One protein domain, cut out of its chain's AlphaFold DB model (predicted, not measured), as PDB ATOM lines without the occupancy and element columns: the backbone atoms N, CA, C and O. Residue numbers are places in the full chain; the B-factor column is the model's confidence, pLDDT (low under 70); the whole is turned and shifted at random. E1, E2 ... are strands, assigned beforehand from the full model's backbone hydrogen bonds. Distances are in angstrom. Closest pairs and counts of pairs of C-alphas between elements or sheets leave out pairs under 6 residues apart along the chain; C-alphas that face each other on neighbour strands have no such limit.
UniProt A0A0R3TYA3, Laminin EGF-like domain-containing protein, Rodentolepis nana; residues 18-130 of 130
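This is residues 18 to 130 of the 130 residues of the protein "Laminin EGF-like domain-containing protein" of Rodentolepis nana (UniProt A0A0R3TYA3). With little regular structure, this domain is a long looped lobe, residues 18 to 74, leading into a small curled sheet of two hairpins, E1 with E2 and E3 with E4; residues 101 to 109 stick out. The 113 printed residues include four named strands, E1 to E4, and no named helix; the class is all strand, with 26 residues in named elements. The antiparallel sheet runs E2 E1 E3 E4. The printed part as a whole is flat, spanning 48 by 47 by 22 A, and only just compact, close to loose, with a radius of gyration of the C-alphas of 16.0 A.

E1, residues 75 to 81, forms a hairpin with E2, residues 84 to 87, at 143 degrees; N 81 and O 84 are within hydrogen-bond range, 2.8 A. E1 is antiparallel to E3, residues 113 to 121, at 126 degrees; C-alphas 75 and 117 face each other at 4.3 A, N 78 and O 114 at 2.7 A. E3 and E4, residues 124 to 129, form a hairpin; N 117 and O 128 are 2.8 A apart.

E1 runs 18.7 A from C-alpha 75 at (-1.008, -40.839, 2.082), E2 9.8 A, E3 24.8 A, and E4 16.4 A to C-alpha 129 at (-1.717, -43.074, 11.413).

The farthest C-alphas, Tyr 30 and Glu 106, are 51.2 A apart. The printed part has no cut. The E2 to E3 link is long, 25 residues. Residues 89 to 112 and 120 to 125 have pLDDT under 70.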
ATOM      1  N   GLY A  18      12.746 -49.269 -10.527       88.44
ATOM      2  CA  GLY A  18      11.666 -49.717  -9.643       88.44
ATOM      3  C   GLY A  18      10.272 -49.271 -10.094       88.44
ATOM      4  O   GLY A  18       9.282 -49.961  -9.835       88.44
ATOM      5  N   GLY A  19      10.194 -48.161 -10.832       90.62
ATOM      6  CA  GLY A  19       8.959 -47.649 -11.416       90.62
ATOM      7  C   GLY A  19       8.669 -48.106 -12.847       90.62
ATOM      8  O   GLY A  19       7.535 -47.966 -13.311       90.62
ATOM      9  N   SER A  20       9.662 -48.654 -13.548       93.56
ATOM     10  CA  SER A  20       9.547 -49.061 -14.951       93.56
ATOM     11  C   SER A  20       8.967 -50.465 -15.091       93.56
ATOM     12  O   SER A  20       9.172 -51.344 -14.251       93.56
ATOM     13  N   HIS A  21       8.235 -50.705 -16.175       93.31
ATOM     14  CA  HIS A  21       7.631 -52.001 -16.454       93.31
ATOM     15  C   HIS A  21       8.701 -53.107 -16.507       93.31
ATOM     16  O   HIS A  21       9.741 -52.951 -17.145       93.31
ATOM     17  N   ASN A  22       8.457 -54.222 -15.809       90.69
ATOM     18  CA  ASN A  22       9.407 -55.331 -15.633       90.69
ATOM     19  C   ASN A  22      10.785 -54.938 -15.060       90.69
ATOM     20  O   ASN A  22      11.743 -55.690 -15.219       90.69
ATOM     21  N   ASN A  23      10.894 -53.786 -14.394       89.81
ATOM     22  CA  ASN A  23      12.153 -53.215 -13.914       89.81
ATOM     23  C   ASN A  23      13.164 -52.880 -15.025       89.81
ATOM     24  O   ASN A  23      14.373 -52.870 -14.794       89.81
ATOM     25  N   ILE A  24      12.673 -52.604 -16.237       90.31
ATOM     26  CA  ILE A  24      13.505 -52.322 -17.407       90.31
ATOM     27  C   ILE A  24      13.500 -50.811 -17.686       90.31
ATOM     28  O   ILE A  24      12.472 -50.287 -18.118       90.31
ATOM     29  N   PRO A  25      14.624 -50.094 -17.499       89.50
ATOM     30  CA  PRO A  25      14.696 -48.649 -17.702       89.50
ATOM     31  C   PRO A  25      14.848 -48.281 -19.192       89.50
ATOM     32  O   PRO A  25      15.854 -47.714 -19.616       89.50
ATOM     33  N   GLN A  26      13.850 -48.634 -20.004       89.75
ATOM     34  CA  GLN A  26      13.768 -48.293 -21.426       89.75
ATOM     35  C   GLN A  26      12.798 -47.135 -21.664       89.75
ATOM     36  O   GLN A  26      11.722 -47.080 -21.064       89.75
ATOM     37  N   CYS A  27      13.171 -46.240 -22.578       91.31
ATOM     38  CA  CYS A  27      12.351 -45.119 -23.015       91.31
ATOM     39  C   CYS A  27      12.123 -45.140 -24.529       91.31
ATOM     40  O   CYS A  27      12.911 -45.724 -25.280       91.31
ATOM     41  N   ASP A  28      11.041 -44.506 -24.972       89.69
ATOM     42  CA  ASP A  28      10.773 -44.286 -26.389       89.69
ATOM     43  C   ASP A  28      11.906 -43.447 -27.020       89.69
ATOM     44  O   ASP A  28      12.267 -42.401 -26.477       89.69
ATOM     45  N   PRO A  29      12.490 -43.863 -28.156       83.94
ATOM     46  CA  PRO A  29      13.640 -43.174 -28.742       83.94
ATOM     47  C   PRO A  29      13.305 -41.802 -29.351       83.94
ATOM     48  O   PRO A  29      14.222 -41.034 -29.639       83.94
ATOM     49  N   TYR A  30      12.026 -41.486 -29.567       83.94
ATOM     50  CA  TYR A  30      11.562 -40.224 -30.143       83.94
ATOM     51  C   TYR A  30      11.023 -39.264 -29.080       83.94
ATOM     52  O   TYR A  30      11.309 -38.068 -29.142       83.94
ATOM     53  N   THR A  31      10.255 -39.760 -28.106       86.38
ATOM     54  CA  THR A  31       9.664 -38.928 -27.043       86.38
ATOM     55  C   THR A  31      10.500 -38.922 -25.763       86.38
ATOM     56  O   THR A  31      10.465 -37.956 -24.995       86.38
ATOM     57  N   GLY A  32      11.301 -39.961 -25.526       87.62
ATOM     58  CA  GLY A  32      12.033 -40.169 -24.277       87.62
ATOM     59  C   GLY A  32      11.130 -40.534 -23.098       87.62
ATOM     60  O   GLY A  32      11.546 -40.349 -21.956       87.62
ATOM     61  N   ASP A  33       9.900 -40.988 -23.350       90.88
ATOM     62  CA  ASP A  33       8.970 -41.410 -22.302       90.88
ATOM     63  C   ASP A  33       9.232 -42.856 -21.883       90.88
ATOM     64  O   ASP A  33       9.435 -43.739 -22.717       90.88
ATOM     65  N   CYS A  34       9.215 -43.098 -20.577       94.31
ATOM     66  CA  CYS A  34       9.387 -44.421 -19.996       94.31
ATOM     67  C   CYS A  34       8.047 -45.157 -19.869       94.31
ATOM     68  O   CYS A  34       7.013 -44.567 -19.549       94.31
ATOM     69  N   THR A  35       8.069 -46.479 -20.041       95.06
ATOM     70  CA  THR A  35       6.894 -47.320 -19.783       95.06
ATOM     71  C   THR A  35       6.812 -47.644 -18.293       95.06
ATOM     72  O   THR A  35       7.546 -48.499 -17.798       95.06
ATOM     73  N   CYS A  36       5.916 -46.973 -17.571       95.12
ATOM     74  CA  CYS A  36       5.786 -47.127 -16.121       95.12
ATOM     75  C   CYS A  36       4.891 -48.302 -15.705       95.12
ATOM     76  O   CYS A  36       3.987 -48.717 -16.434       95.12
ATOM     77  N   LYS A  37       5.112 -48.811 -14.488       95.44
ATOM     78  CA  LYS A  37       4.207 -49.751 -13.816       95.44
ATOM     79  C   LYS A  37       2.856 -49.096 -13.510       95.44
ATOM     80  O   LYS A  37       2.708 -47.874 -13.503       95.44
ATOM     81  N   ALA A  38       1.857 -49.928 -13.218       95.81
ATOM     82  CA  ALA A  38       0.462 -49.508 -13.107       95.81
ATOM     83  C   ALA A  38       0.216 -48.371 -12.099       95.81
ATOM     84  O   ALA A  38      -0.618 -47.510 -12.379       95.81
ATOM     85  N   ASN A  39       0.945 -48.326 -10.979       94.25
ATOM     86  CA  ASN A  39       0.772 -47.321  -9.925       94.25
ATOM     87  C   ASN A  39       1.841 -46.215  -9.949       94.25
ATOM     88  O   ASN A  39       2.011 -45.492  -8.973       94.25
ATOM     89  N   VAL A  40       2.545 -46.061 -11.071       93.56
ATOM     90  CA  VAL A  40       3.658 -45.118 -11.229       93.56
ATOM     91  C   VAL A  40       3.368 -44.139 -12.370       93.56
ATOM     92  O   VAL A  40       2.690 -44.478 -13.341       93.56
ATOM     93  N   ILE A  41       3.839 -42.903 -12.229       93.31
ATOM     94  CA  ILE A  41       3.706 -41.789 -13.175       93.31
ATOM     95  C   ILE A  41       5.012 -40.996 -13.278       93.31
ATOM     96  O   ILE A  41       5.957 -41.202 -12.519       93.31
ATOM     97  N   GLY A  42       5.025 -40.052 -14.219       91.56
ATOM     98  CA  GLY A  42       6.180 -39.230 -14.554       91.56
ATOM     99  C   GLY A  42       6.850 -39.734 -15.826       91.56
ATOM    100  O   GLY A  42       6.783 -40.918 -16.145       91.56
ATOM    101  N   ARG A  43       7.512 -38.828 -16.553       91.19
ATOM    102  CA  ARG A  43       8.257 -39.168 -17.777       91.19
ATOM    103  C   ARG A  43       9.320 -40.239 -17.523       91.19
ATOM    104  O   ARG A  43       9.596 -41.043 -18.401       91.19
ATOM    105  N   THR A  44       9.879 -40.241 -16.315       92.31
ATOM    106  CA  THR A  44      10.951 -41.118 -15.836       92.31
ATOM    107  C   THR A  44      10.463 -42.200 -14.867       92.31
ATOM    108  O   THR A  44      11.288 -42.904 -14.297       92.31
ATOM    109  N   CYS A  45       9.151 -42.371 -14.672       93.56
ATOM    110  CA  CYS A  45       8.569 -43.337 -13.727       93.56
ATOM    111  C   CYS A  45       9.071 -43.196 -12.280       93.56
ATOM    112  O   CYS A  45       9.272 -44.182 -11.578       93.56
ATOM    113  N   ASP A  46       9.295 -41.968 -11.830       90.00
ATOM    114  CA  ASP A  46       9.912 -41.648 -10.544       90.00
ATOM    115  C   ASP A  46       8.903 -41.272  -9.450       90.00
ATOM    116  O   ASP A  46       9.299 -40.968  -8.327       90.00
ATOM    117  N   ARG A  47       7.601 -41.280  -9.759       90.31
ATOM    118  CA  ARG A  47       6.549 -40.816  -8.848       90.31
ATOM    119  C   ARG A  47       5.404 -41.807  -8.748       90.31
ATOM    120  O   ARG A  47       4.949 -42.350  -9.750       90.31
ATOM    121  N   CYS A  48       4.884 -41.998  -7.543       89.88
ATOM    122  CA  CYS A  48       3.658 -42.761  -7.345       89.88
ATOM    123  C   CYS A  48       2.440 -41.989  -7.871       89.88
ATOM    124  O   CYS A  48       2.397 -40.756  -7.837       89.88
ATOM    125  N   LYS A  49       1.440 -42.720  -8.369       91.12
ATOM    126  CA  LYS A  49       0.132 -42.140  -8.701       91.12
ATOM    127  C   LYS A  49      -0.548 -41.605  -7.435       91.12
ATOM    128  O   LYS A  49      -0.349 -42.189  -6.368       91.12
ATOM    129  N   PRO A  50      -1.403 -40.572  -7.545       88.88
ATOM    130  CA  PRO A  50      -2.306 -40.201  -6.455       88.88
ATOM    131  C   PRO A  50      -3.068 -41.432  -5.954       88.88
ATOM    132  O   PRO A  50      -3.458 -42.281  -6.760       88.88
ATOM    133  N   GLY A  51      -3.255 -41.563  -4.640       87.88
ATOM    134  CA  GLY A  51      -3.814 -42.792  -4.070       87.88
ATOM    135  C   GLY A  51      -2.808 -43.911  -3.806       87.88
ATOM    136  O   GLY A  51      -3.221 -44.989  -3.377       87.88
ATOM    137  N   THR A  52      -1.514 -43.716  -4.088       88.62
ATOM    138  CA  THR A  52      -0.489 -44.760  -3.941       88.62
ATOM    139  C   THR A  52       0.812 -44.221  -3.346       88.62
ATOM    140  O   THR A  52       1.124 -43.044  -3.495       88.62
ATOM    141  N   TYR A  53       1.581 -45.078  -2.674       86.38
ATOM    142  CA  TYR A  53       2.772 -44.699  -1.915       86.38
ATOM    143  C   TYR A  53       3.868 -45.771  -1.954       86.38
ATOM    144  O   TYR A  53       3.634 -46.919  -2.333       86.38
ATOM    145  N   GLY A  54       5.064 -45.389  -1.494       82.12
ATOM    146  CA  GLY A  54       6.124 -46.323  -1.113       82.12
ATOM    147  C   GLY A  54       6.627 -47.186  -2.263       82.12
ATOM    148  O   GLY A  54       6.456 -48.403  -2.221       82.12
ATOM    149  N   MET A  55       7.242 -46.561  -3.271       84.12
ATOM    150  CA  MET A  55       7.796 -47.286  -4.412       84.12
ATOM    151  C   MET A  55       8.838 -48.318  -3.957       84.12
ATOM    152  O   MET A  55       9.737 -47.992  -3.182       84.12
ATOM    153  N   MET A  56       8.732 -49.564  -4.415       77.25
ATOM    154  CA  MET A  56       9.695 -50.627  -4.100       77.25
ATOM    155  C   MET A  56      10.074 -51.369  -5.380       77.25
ATOM    156  O   MET A  56       9.200 -51.723  -6.169       77.25
ATOM    157  N   ASP A  57      11.360 -51.672  -5.560       74.88
ATOM    158  CA  ASP A  57      11.871 -52.301  -6.791       74.88
ATOM    159  C   ASP A  57      11.187 -53.640  -7.116       74.88
ATOM    160  O   ASP A  57      10.958 -53.986  -8.278       74.88
ATOM    161  N   ASN A  58      10.795 -54.375  -6.075       78.56
ATOM    162  CA  ASN A  58      10.177 -55.696  -6.186       78.56
ATOM    163  C   ASN A  58       8.641 -55.658  -6.221       78.56
ATOM    164  O   ASN A  58       8.014 -56.714  -6.286       78.56
ATOM    165  N   ASP A  59       8.018 -54.478  -6.160       84.12
ATOM    166  CA  ASP A  59       6.563 -54.372  -6.251       84.12
ATOM    167  C   ASP A  59       6.127 -54.438  -7.729       84.12
ATOM    168  O   ASP A  59       6.583 -53.620  -8.537       84.12
ATOM    169  N   PRO A  60       5.253 -55.381  -8.128       89.88
ATOM    170  CA  PRO A  60       4.833 -55.528  -9.523       89.88
ATOM    171  C   PRO A  60       4.031 -54.324 -10.041       89.88
ATOM    172  O   PRO A  60       4.009 -54.075 -11.246       89.88
ATOM    173  N   LEU A  61       3.399 -53.553  -9.154       92.44
ATOM    174  CA  LEU A  61       2.654 -52.340  -9.496       92.44
ATOM    175  C   LEU A  61       3.494 -51.070  -9.312       92.44
ATOM    176  O   LEU A  61       3.084 -49.997  -9.759       92.44
ATOM    177  N   GLY A  62       4.670 -51.188  -8.699       90.00
ATOM    178  CA  GLY A  62       5.620 -50.111  -8.442       90.00
ATOM    179  C   GLY A  62       5.340 -49.409  -7.122       90.00
ATOM    180  O   GLY A  62       6.234 -49.352  -6.289       90.00
ATOM    181  N   CYS A  63       4.104 -48.950  -6.905       90.31
ATOM    182  CA  CYS A  63       3.647 -48.337  -5.651       90.31
ATOM    183  C   CYS A  63       2.433 -49.070  -5.066       90.31
ATOM    184  O   CYS A  63       1.602 -49.614  -5.802       90.31
ATOM    185  N   LYS A  64       2.289 -49.029  -3.738       88.19
ATOM    186  CA  LYS A  64       1.173 -49.640  -3.003       88.19
ATOM    187  C   LYS A  64      -0.003 -48.686  -2.883       88.19
ATOM    188  O   LYS A  64       0.194 -47.484  -2.774       88.19
ATOM    189  N   GLN A  65      -1.225 -49.207  -2.880       89.44
ATOM    190  CA  GLN A  65      -2.417 -48.379  -2.680       89.44
ATOM    191  C   GLN A  65      -2.522 -47.879  -1.237       89.44
ATOM    192  O   GLN A  65      -2.287 -48.641  -0.301       89.44
ATOM    193  N   CYS A  66      -2.917 -46.617  -1.069       88.69
ATOM    194  CA  CYS A  66      -3.255 -46.044   0.228       88.69
ATOM    195  C   CYS A  66      -4.449 -46.782   0.843       88.69
ATOM    196  O   CYS A  66      -5.465 -47.002   0.182       88.69
ATOM    197  N   PHE A  67      -4.352 -47.108   2.130       87.38
ATOM    198  CA  PHE A  67      -5.445 -47.706   2.892       87.38
ATOM    199  C   PHE A  67      -5.786 -46.829   4.099       87.38
ATOM    200  O   PHE A  67      -5.399 -47.103   5.228       87.38
ATOM    201  N   CYS A  68      -6.515 -45.743   3.845       87.38
ATOM    202  CA  CYS A  68      -6.893 -44.755   4.861       87.38
ATOM    203  C   CYS A  68      -8.341 -44.930   5.343       87.38
ATOM    204  O   CYS A  68      -9.033 -43.950   5.620       87.38
ATOM    205  N   SER A  69      -8.837 -46.172   5.369       84.69
ATOM    206  CA  SER A  69     -10.186 -46.532   5.843       84.69
ATOM    207  C   SER A  69     -11.331 -45.703   5.229       84.69
ATOM    208  O   SER A  69     -12.341 -45.454   5.877       84.69
ATOM    209  N   GLY A  70     -11.177 -45.245   3.982       80.94
ATOM    210  CA  GLY A  70     -12.178 -44.433   3.274       80.94
ATOM    211  C   GLY A  70     -12.195 -42.939   3.627       80.94
ATOM    212  O   GLY A  70     -13.023 -42.211   3.088       80.94
ATOM    213  N   HIS A  71     -11.289 -42.462   4.487       79.31
ATOM    214  CA  HIS A  71     -11.221 -41.050   4.886       79.31
ATOM    215  C   HIS A  71     -10.374 -40.178   3.947       79.31
ATOM    216  O   HIS A  71     -10.647 -38.986   3.816       79.31
ATOM    217  N   SER A  72      -9.361 -40.748   3.291       82.94
ATOM    218  CA  SER A  72      -8.537 -40.054   2.296       82.94
ATOM    219  C   SER A  72      -7.993 -41.016   1.239       82.94
ATOM    220  O   SER A  72      -7.909 -42.225   1.454       82.94
ATOM    221  N   SER A  73      -7.621 -40.472   0.081       84.94
ATOM    222  CA  SER A  73      -6.756 -41.148  -0.893       84.94
ATOM    223  C   SER A  73      -5.300 -40.705  -0.766       84.94
ATOM    224  O   SER A  73      -4.416 -41.367  -1.286       84.94
ATOM    225  N   GLU A  74      -5.033 -39.595  -0.084       84.94
ATOM    226  CA  GLU A  74      -3.684 -39.059   0.051       84.94
ATOM    227  C   GLU A  74      -2.998 -39.679   1.265       84.94
ATOM    228  O   GLU A  74      -3.526 -39.643   2.386       84.94
ATOM    229  N   CYS A  75      -1.823 -40.261   1.032       86.31
ATOM    230  CA  CYS A  75      -1.008 -40.839   2.082       86.31
ATOM    231  C   CYS A  75       0.489 -40.792   1.753       86.31
ATOM    232  O   CYS A  75       0.884 -40.821   0.588       86.31
ATOM    233  N   THR A  76       1.323 -40.754   2.789       83.00
ATOM    234  CA  THR A  76       2.787 -40.813   2.698       83.00
ATOM    235  C   THR A  76       3.351 -41.765   3.742       83.00
ATOM    236  O   THR A  76       2.704 -42.092   4.737       83.00
ATOM    237  N   LEU A  77       4.572 -42.249   3.518       82.56
ATOM    238  CA  LEU A  77       5.274 -43.016   4.543       82.56
ATOM    239  C   LEU A  77       5.779 -42.077   5.632       82.56
ATOM    240  O   LEU A  77       6.272 -40.993   5.348       82.56
ATOM    241  N   GLY A  78       5.714 -42.522   6.873       82.00
ATOM    242  CA  GLY A  78       6.301 -41.877   8.036       82.00
ATOM    243  C   GLY A  78       7.267 -42.802   8.752       82.00
ATOM    244  O   GLY A  78       7.272 -44.010   8.521       82.00
ATOM    245  N   ARG A  79       8.079 -42.232   9.640       80.94
ATOM    246  CA  ARG A  79       8.817 -42.986  10.655       80.94
ATOM    247  C   ARG A  79       8.760 -42.272  11.996       80.94
ATOM    248  O   ARG A  79       8.613 -41.051  12.041       80.94
ATOM    249  N   GLU A  80       8.924 -43.027  13.069       80.19
ATOM    250  CA  GLU A  80       9.094 -42.467  14.406       80.19
ATOM    251  C   GLU A  80      10.552 -42.040  14.637       80.19
ATOM    252  O   GLU A  80      11.480 -42.812  14.401       80.19
ATOM    253  N   VAL A  81      10.753 -40.797  15.074       81.44
ATOM    254  CA  VAL A  81      12.039 -40.242  15.513       81.44
ATOM    255  C   VAL A  81      11.791 -39.548  16.848       81.44
ATOM    256  O   VAL A  81      10.998 -38.613  16.904       81.44
ATOM    257  N   ASP A  82      12.425 -40.025  17.920       80.12
ATOM    258  CA  ASP A  82      12.327 -39.443  19.269       80.12
ATOM    259  C   ASP A  82      10.878 -39.234  19.762       80.12
ATOM    260  O   ASP A  82      10.528 -38.200  20.333       80.12
ATOM    261  N   GLY A  83      10.005 -40.217  19.511       76.69
ATOM    262  CA  GLY A  83       8.585 -40.163  19.880       76.69
ATOM    263  C   GLY A  83       7.729 -39.257  18.988       76.69
ATOM    264  O   GLY A  83       6.540 -39.071  19.254       76.69
ATOM    265  N   GLN A  84       8.300 -38.693  17.920       80.44
ATOM    266  CA  GLN A  84       7.588 -37.907  16.923       80.44
ATOM    267  C   GLN A  84       7.478 -38.669  15.601       80.44
ATOM    268  O   GLN A  84       8.472 -39.107  15.025       80.44
ATOM    269  N   ILE A  85       6.259 -38.764  15.064       78.50
ATOM    270  CA  ILE A  85       6.051 -39.275  13.708       78.50
ATOM    271  C   ILE A  85       6.370 -38.170  12.707       78.50
ATOM    272  O   ILE A  85       5.668 -37.159  12.623       78.50
ATOM    273  N   VAL A  86       7.431 -38.381  11.936       81.56
ATOM    274  CA  VAL A  86       7.832 -37.501  10.841       81.56
ATOM    275  C   VAL A  86       7.512 -38.177   9.510       81.56
ATOM    276  O   VAL A  86       7.731 -39.385   9.377       81.56
ATOM    277  N   PRO A  87       6.997 -37.446   8.506       75.00
ATOM    278  CA  PRO A  87       6.910 -37.997   7.167       75.00
ATOM    279  C   PRO A  87       8.323 -38.357   6.709       75.00
ATOM    280  O   PRO A  87       9.266 -37.576   6.872       75.00
ATOM    281  N   ARG A  88       8.478 -39.536   6.107       72.69
ATOM    282  CA  ARG A  88       9.537 -39.699   5.125       72.69
ATOM    283  C   ARG A  88       9.161 -38.722   4.031       72.69
ATOM    284  O   ARG A  88       8.205 -38.971   3.308       72.69
ATOM    285  N   LEU A  89       9.864 -37.593   3.985       59.66
ATOM    286  CA  LEU A  89       9.895 -36.773   2.789       59.66
ATOM    287  C   LEU A  89      10.257 -37.748   1.672       59.66
ATOM    288  O   LEU A  89      11.377 -38.258   1.626       59.66
ATOM    289  N   ASP A  90       9.273 -38.093   0.851       52.41
ATOM    290  CA  ASP A  90       9.489 -38.524  -0.510       52.41
ATOM    291  C   ASP A  90      10.231 -37.362  -1.153       52.41
ATOM    292  O   ASP A  90       9.630 -36.414  -1.646       52.41
ATOM    293  N   THR A  91      11.552 -37.350  -0.961       41.69
ATOM    294  CA  THR A  91      12.410 -36.266  -1.402       41.69
ATOM    295  C   THR A  91      12.081 -36.031  -2.860       41.69
ATOM    296  O   THR A  91      12.182 -36.944  -3.681       41.69
ATOM    297  N   GLU A  92      11.594 -34.819  -3.097       40.81
ATOM    298  CA  GLU A  92      11.228 -34.224  -4.365       40.81
ATOM    299  C   GLU A  92      11.907 -34.932  -5.542       40.81
ATOM    300  O   GLU A  92      13.127 -34.900  -5.665       40.81
ATOM    301  N   SER A  93      11.111 -35.541  -6.427       42.59
ATOM    302  CA  SER A  93      11.520 -35.925  -7.789       42.59
ATOM    303  C   SER A  93      12.857 -36.687  -7.902       42.59
ATOM    304  O   SER A  93      13.907 -36.091  -8.136       42.59
ATOM    305  N   GLY A  94      12.810 -38.023  -7.839       43.25
ATOM    306  CA  GLY A  94      13.904 -38.862  -8.357       43.25
ATOM    307  C   GLY A  94      14.771 -39.603  -7.337       43.25
ATOM    308  O   GLY A  94      15.860 -40.050  -7.690       43.25
ATOM    309  N   GLY A  95      14.320 -39.785  -6.097       38.06
ATOM    310  CA  GLY A  95      14.996 -40.665  -5.147       38.06
ATOM    311  C   GLY A  95      14.540 -42.109  -5.308       38.06
ATOM    312  O   GLY A  95      13.436 -42.449  -4.888       38.06
ATOM    313  N   SER A  96      15.388 -42.972  -5.873       41.22
ATOM    314  CA  SER A  96      15.347 -44.410  -5.596       41.22
ATOM    315  C   SER A  96      15.135 -44.566  -4.098       41.22
ATOM    316  O   SER A  96      15.922 -44.021  -3.317       41.22
ATOM    317  N   SER A  97      14.049 -45.231  -3.701       43.28
ATOM    318  CA  SER A  97      13.803 -45.569  -2.304       43.28
ATOM    319  C   SER A  97      15.119 -46.008  -1.672       43.28
ATOM    320  O   SER A  97      15.843 -46.779  -2.312       43.28
ATOM    321  N   PRO A  98      15.471 -45.560  -0.454       37.59
ATOM    322  CA  PRO A  98      16.451 -46.311   0.295       37.59
ATOM    323  C   PRO A  98      15.845 -47.708   0.380       37.59
ATOM    324  O   PRO A  98      14.811 -47.920   1.023       37.59
ATOM    325  N   SER A  99      16.430 -48.641  -0.370       34.50
ATOM    326  CA  SER A  99      16.261 -50.049  -0.101       34.50
ATOM    327  C   SER A  99      16.397 -50.179   1.415       34.50
ATOM    328  O   SER A  99      17.311 -49.572   1.992       34.50
ATOM    329  N   PRO A 100      15.469 -50.870   2.106       39.91
ATOM    330  CA  PRO A 100      15.735 -51.186   3.496       39.91
ATOM    331  C   PRO A 100      17.125 -51.830   3.506       39.91
ATOM    332  O   PRO A 100      17.391 -52.649   2.615       39.91
ATOM    333  N   PRO A 101      18.040 -51.446   4.413       38.00
ATOM    334  CA  PRO A 101      19.256 -52.217   4.564       38.00
ATOM    335  C   PRO A 101      18.802 -53.663   4.749       38.00
ATOM    336  O   PRO A 101      18.031 -53.984   5.654       38.00
ATOM    337  N   VAL A 102      19.180 -54.514   3.799       45.62
ATOM    338  CA  VAL A 102      18.942 -55.948   3.875       45.62
ATOM    339  C   VAL A 102      19.829 -56.408   5.028       45.62
ATOM    340  O   VAL A 102      21.024 -56.613   4.853       45.62
ATOM    341  N   GLY A 103      19.286 -56.413   6.243       40.94
ATOM    342  CA  GLY A 103      20.084 -56.545   7.453       40.94
ATOM    343  C   GLY A 103      19.266 -57.100   8.602       40.94
ATOM    344  O   GLY A 103      18.834 -56.356   9.474       40.94
ATOM    345  N   TYR A 104      19.070 -58.422   8.598       47.44
ATOM    346  CA  TYR A 104      18.605 -59.164   9.767       47.44
ATOM    347  C   TYR A 104      19.822 -59.348  10.661       47.44
ATOM    348  O   TYR A 104      20.667 -60.186  10.361       47.44
ATOM    349  N   ILE A 105      19.932 -58.571  11.735       40.88
ATOM    350  CA  ILE A 105      20.902 -58.838  12.798       40.88
ATOM    351  C   ILE A 105      20.192 -58.762  14.153       40.88
ATOM    352  O   ILE A 105      19.567 -57.761  14.479       40.88
ATOM    353  N   GLU A 106      20.271 -59.861  14.912       44.94
ATOM    354  CA  GLU A 106      19.965 -59.937  16.351       44.94
ATOM    355  C   GLU A 106      18.513 -59.639  16.802       44.94
ATOM    356  O   GLU A 106      18.284 -58.991  17.816       44.94
ATOM    357  N   GLY A 107      17.497 -60.162  16.102       44.47
ATOM    358  CA  GLY A 107      16.155 -60.319  16.700       44.47
ATOM    359  C   GLY A 107      15.328 -59.039  16.904       44.47
ATOM    360  O   GLY A 107      14.302 -59.090  17.580       44.47
ATOM    361  N   MET A 108      15.709 -57.922  16.282       43.91
ATOM    362  CA  MET A 108      14.883 -56.718  16.146       43.91
ATOM    363  C   MET A 108      14.890 -56.242  14.686       43.91
ATOM    364  O   MET A 108      15.883 -55.724  14.191       43.91
ATOM    365  N   TRP A 109      13.756 -56.394  14.003       49.94
ATOM    366  CA  TRP A 109      13.341 -55.514  12.902       49.94
ATOM    367  C   TRP A 109      12.234 -54.654  13.505       49.94
ATOM    368  O   TRP A 109      11.435 -55.179  14.270       49.94
ATOM    369  N   VAL A 110      12.158 -53.343  13.319       49.94
ATOM    370  CA  VAL A 110      11.835 -52.644  12.075       49.94
ATOM    371  C   VAL A 110      12.110 -51.162  12.363       49.94
ATOM    372  O   VAL A 110      11.830 -50.705  13.469       49.94
ATOM    373  N   GLU A 111      12.561 -50.360  11.399       51.81
ATOM    374  CA  GLU A 111      12.176 -48.945  11.476       51.81
ATOM    375  C   GLU A 111      10.635 -48.929  11.479       51.81
ATOM    376  O   GLU A 111      10.041 -49.517  10.574       51.81
ATOM    377  N   CYS A 112       9.987 -48.352  12.500       62.03
ATOM    378  CA  CYS A 112       8.526 -48.240  12.572       62.03
ATOM    379  C   CYS A 112       8.037 -47.343  11.430       62.03
ATOM    380  O   CYS A 112       7.867 -46.136  11.599       62.03
ATOM    381  N   ILE A 113       7.894 -47.918  10.236       70.62
ATOM    382  CA  ILE A 113       7.307 -47.246   9.088       70.62
ATOM    383  C   ILE A 113       5.802 -47.220   9.331       70.62
ATOM    384  O   ILE A 113       5.173 -48.270   9.429       70.62
ATOM    385  N   VAL A 114       5.245 -46.020   9.426       79.94
ATOM    386  CA  VAL A 114       3.813 -45.784   9.653       79.94
ATOM    387  C   VAL A 114       3.221 -45.180   8.390       79.94
ATOM    388  O   VAL A 114       3.889 -44.386   7.725       79.94
ATOM    389  N   LEU A 115       1.986 -45.526   8.035       81.62
ATOM    390  CA  LEU A 115       1.302 -44.842   6.945       81.62
ATOM    391  C   LEU A 115       0.629 -43.580   7.488       81.62
ATOM    392  O   LEU A 115      -0.232 -43.647   8.362       81.62
ATOM    393  N   ILE A 116       1.019 -42.420   6.970       85.25
ATOM    394  CA  ILE A 116       0.410 -41.138   7.316       85.25
ATOM    395  C   ILE A 116      -0.652 -40.837   6.267       85.25
ATOM    396  O   ILE A 116      -0.334 -40.544   5.119       85.25
ATOM    397  N   CYS A 117      -1.917 -40.886   6.658       85.31
ATOM    398  CA  CYS A 117      -3.051 -40.520   5.821       85.31
ATOM    399  C   CYS A 117      -3.419 -39.055   6.052       85.31
ATOM    400  O   CYS A 117      -3.755 -38.665   7.175       85.31
ATOM    401  N   GLU A 118      -3.373 -38.240   4.998       83.19
ATOM    402  CA  GLU A 118      -3.753 -36.829   5.064       83.19
ATOM    403  C   GLU A 118      -5.200 -36.657   4.592       83.19
ATOM    404  O   GLU A 118      -5.533 -36.861   3.426       83.19
ATOM    405  N   GLY A 119      -6.081 -36.286   5.519       72.81
ATOM    406  CA  GLY A 119      -7.467 -35.929   5.238       72.81
ATOM    407  C   GLY A 119      -7.666 -34.414   5.248       72.81
ATOM    408  O   GLY A 119      -7.087 -33.700   6.073       72.81
ATOM    409  N   VAL A 120      -8.527 -33.914   4.361       62.62
ATOM    410  CA  VAL A 120      -9.001 -32.524   4.385       62.62
ATOM    411  C   VAL A 120     -10.420 -32.518   4.946       62.62
ATOM    412  O   VAL A 120     -11.365 -32.899   4.258       62.62
ATOM    413  N   LEU A 121     -10.581 -32.091   6.199       59.12
ATOM    414  CA  LEU A 121     -11.882 -31.661   6.710       59.12
ATOM    415  C   LEU A 121     -12.116 -30.202   6.280       59.12
ATOM    416  O   LEU A 121     -11.144 -29.461   6.123       59.12
ATOM    417  N   PRO A 122     -13.375 -29.747   6.134       56.62
ATOM    418  CA  PRO A 122     -13.715 -28.416   5.611       56.62
ATOM    419  C   PRO A 122     -13.053 -27.227   6.332       56.62
ATOM    420  O   PRO A 122     -13.008 -26.139   5.765       56.62
ATOM    421  N   SER A 123     -12.504 -27.426   7.535       60.16
ATOM    422  CA  SER A 123     -11.824 -26.377   8.305       60.16
ATOM    423  C   SER A 123     -10.382 -26.700   8.715       60.16
ATOM    424  O   SER A 123      -9.729 -25.795   9.215       60.16
ATOM    425  N   ASN A 124      -9.876 -27.933   8.545       58.31
ATOM    426  CA  ASN A 124      -8.553 -28.355   9.042       58.31
ATOM    427  C   ASN A 124      -7.976 -29.555   8.264       58.31
ATOM    428  O   ASN A 124      -8.711 -30.454   7.850       58.31
ATOM    429  N   ARG A 125      -6.642 -29.621   8.147       69.12
ATOM    430  CA  ARG A 125      -5.928 -30.853   7.764       69.12
ATOM    431  C   ARG A 125      -5.842 -31.784   8.969       69.12
ATOM    432  O   ARG A 125      -5.414 -31.355  10.038       69.12
ATOM    433  N   VAL A 126      -6.228 -33.044   8.793       73.12
ATOM    434  CA  VAL A 126      -6.133 -34.086   9.827       73.12
ATOM    435  C   VAL A 126      -5.193 -35.177   9.339       73.12
ATOM    436  O   VAL A 126      -5.247 -35.565   8.172       73.12
ATOM    437  N   ARG A 127      -4.324 -35.662  10.228       78.69
ATOM    438  CA  ARG A 127      -3.416 -36.777   9.956       78.69
ATOM    439  C   ARG A 127      -3.864 -37.995  10.743       78.69
ATOM    440  O   ARG A 127      -4.035 -37.907  11.957       78.69
ATOM    441  N   TYR A 128      -4.032 -39.109  10.047       78.31
ATOM    442  CA  TYR A 128      -4.327 -40.408  10.637       78.31
ATOM    443  C   TYR A 128      -3.121 -41.316  10.434       78.31
ATOM    444  O   TYR A 128      -2.485 -41.270   9.384       78.31
ATOM    445  N   LEU A 129      -2.804 -42.107  11.451       78.81
ATOM    446  CA  LEU A 129      -1.717 -43.074  11.413       78.81
ATOM    447  C   LEU A 129      -2.324 -44.467  11.289       78.81
ATOM    448  O   LEU A 129      -3.246 -44.792  12.042       78.81
ATOM    449  N   VAL A 130      -1.827 -45.245  10.329       73.69
ATOM    450  CA  VAL A 130      -2.232 -46.633  10.072       73.69
ATOM    451  C   VAL A 130      -1.011 -47.538  10.119       73.69
ATOM    452  O   VAL A 130       0.057 -47.113   9.611       73.69
TER     453      VAL A 130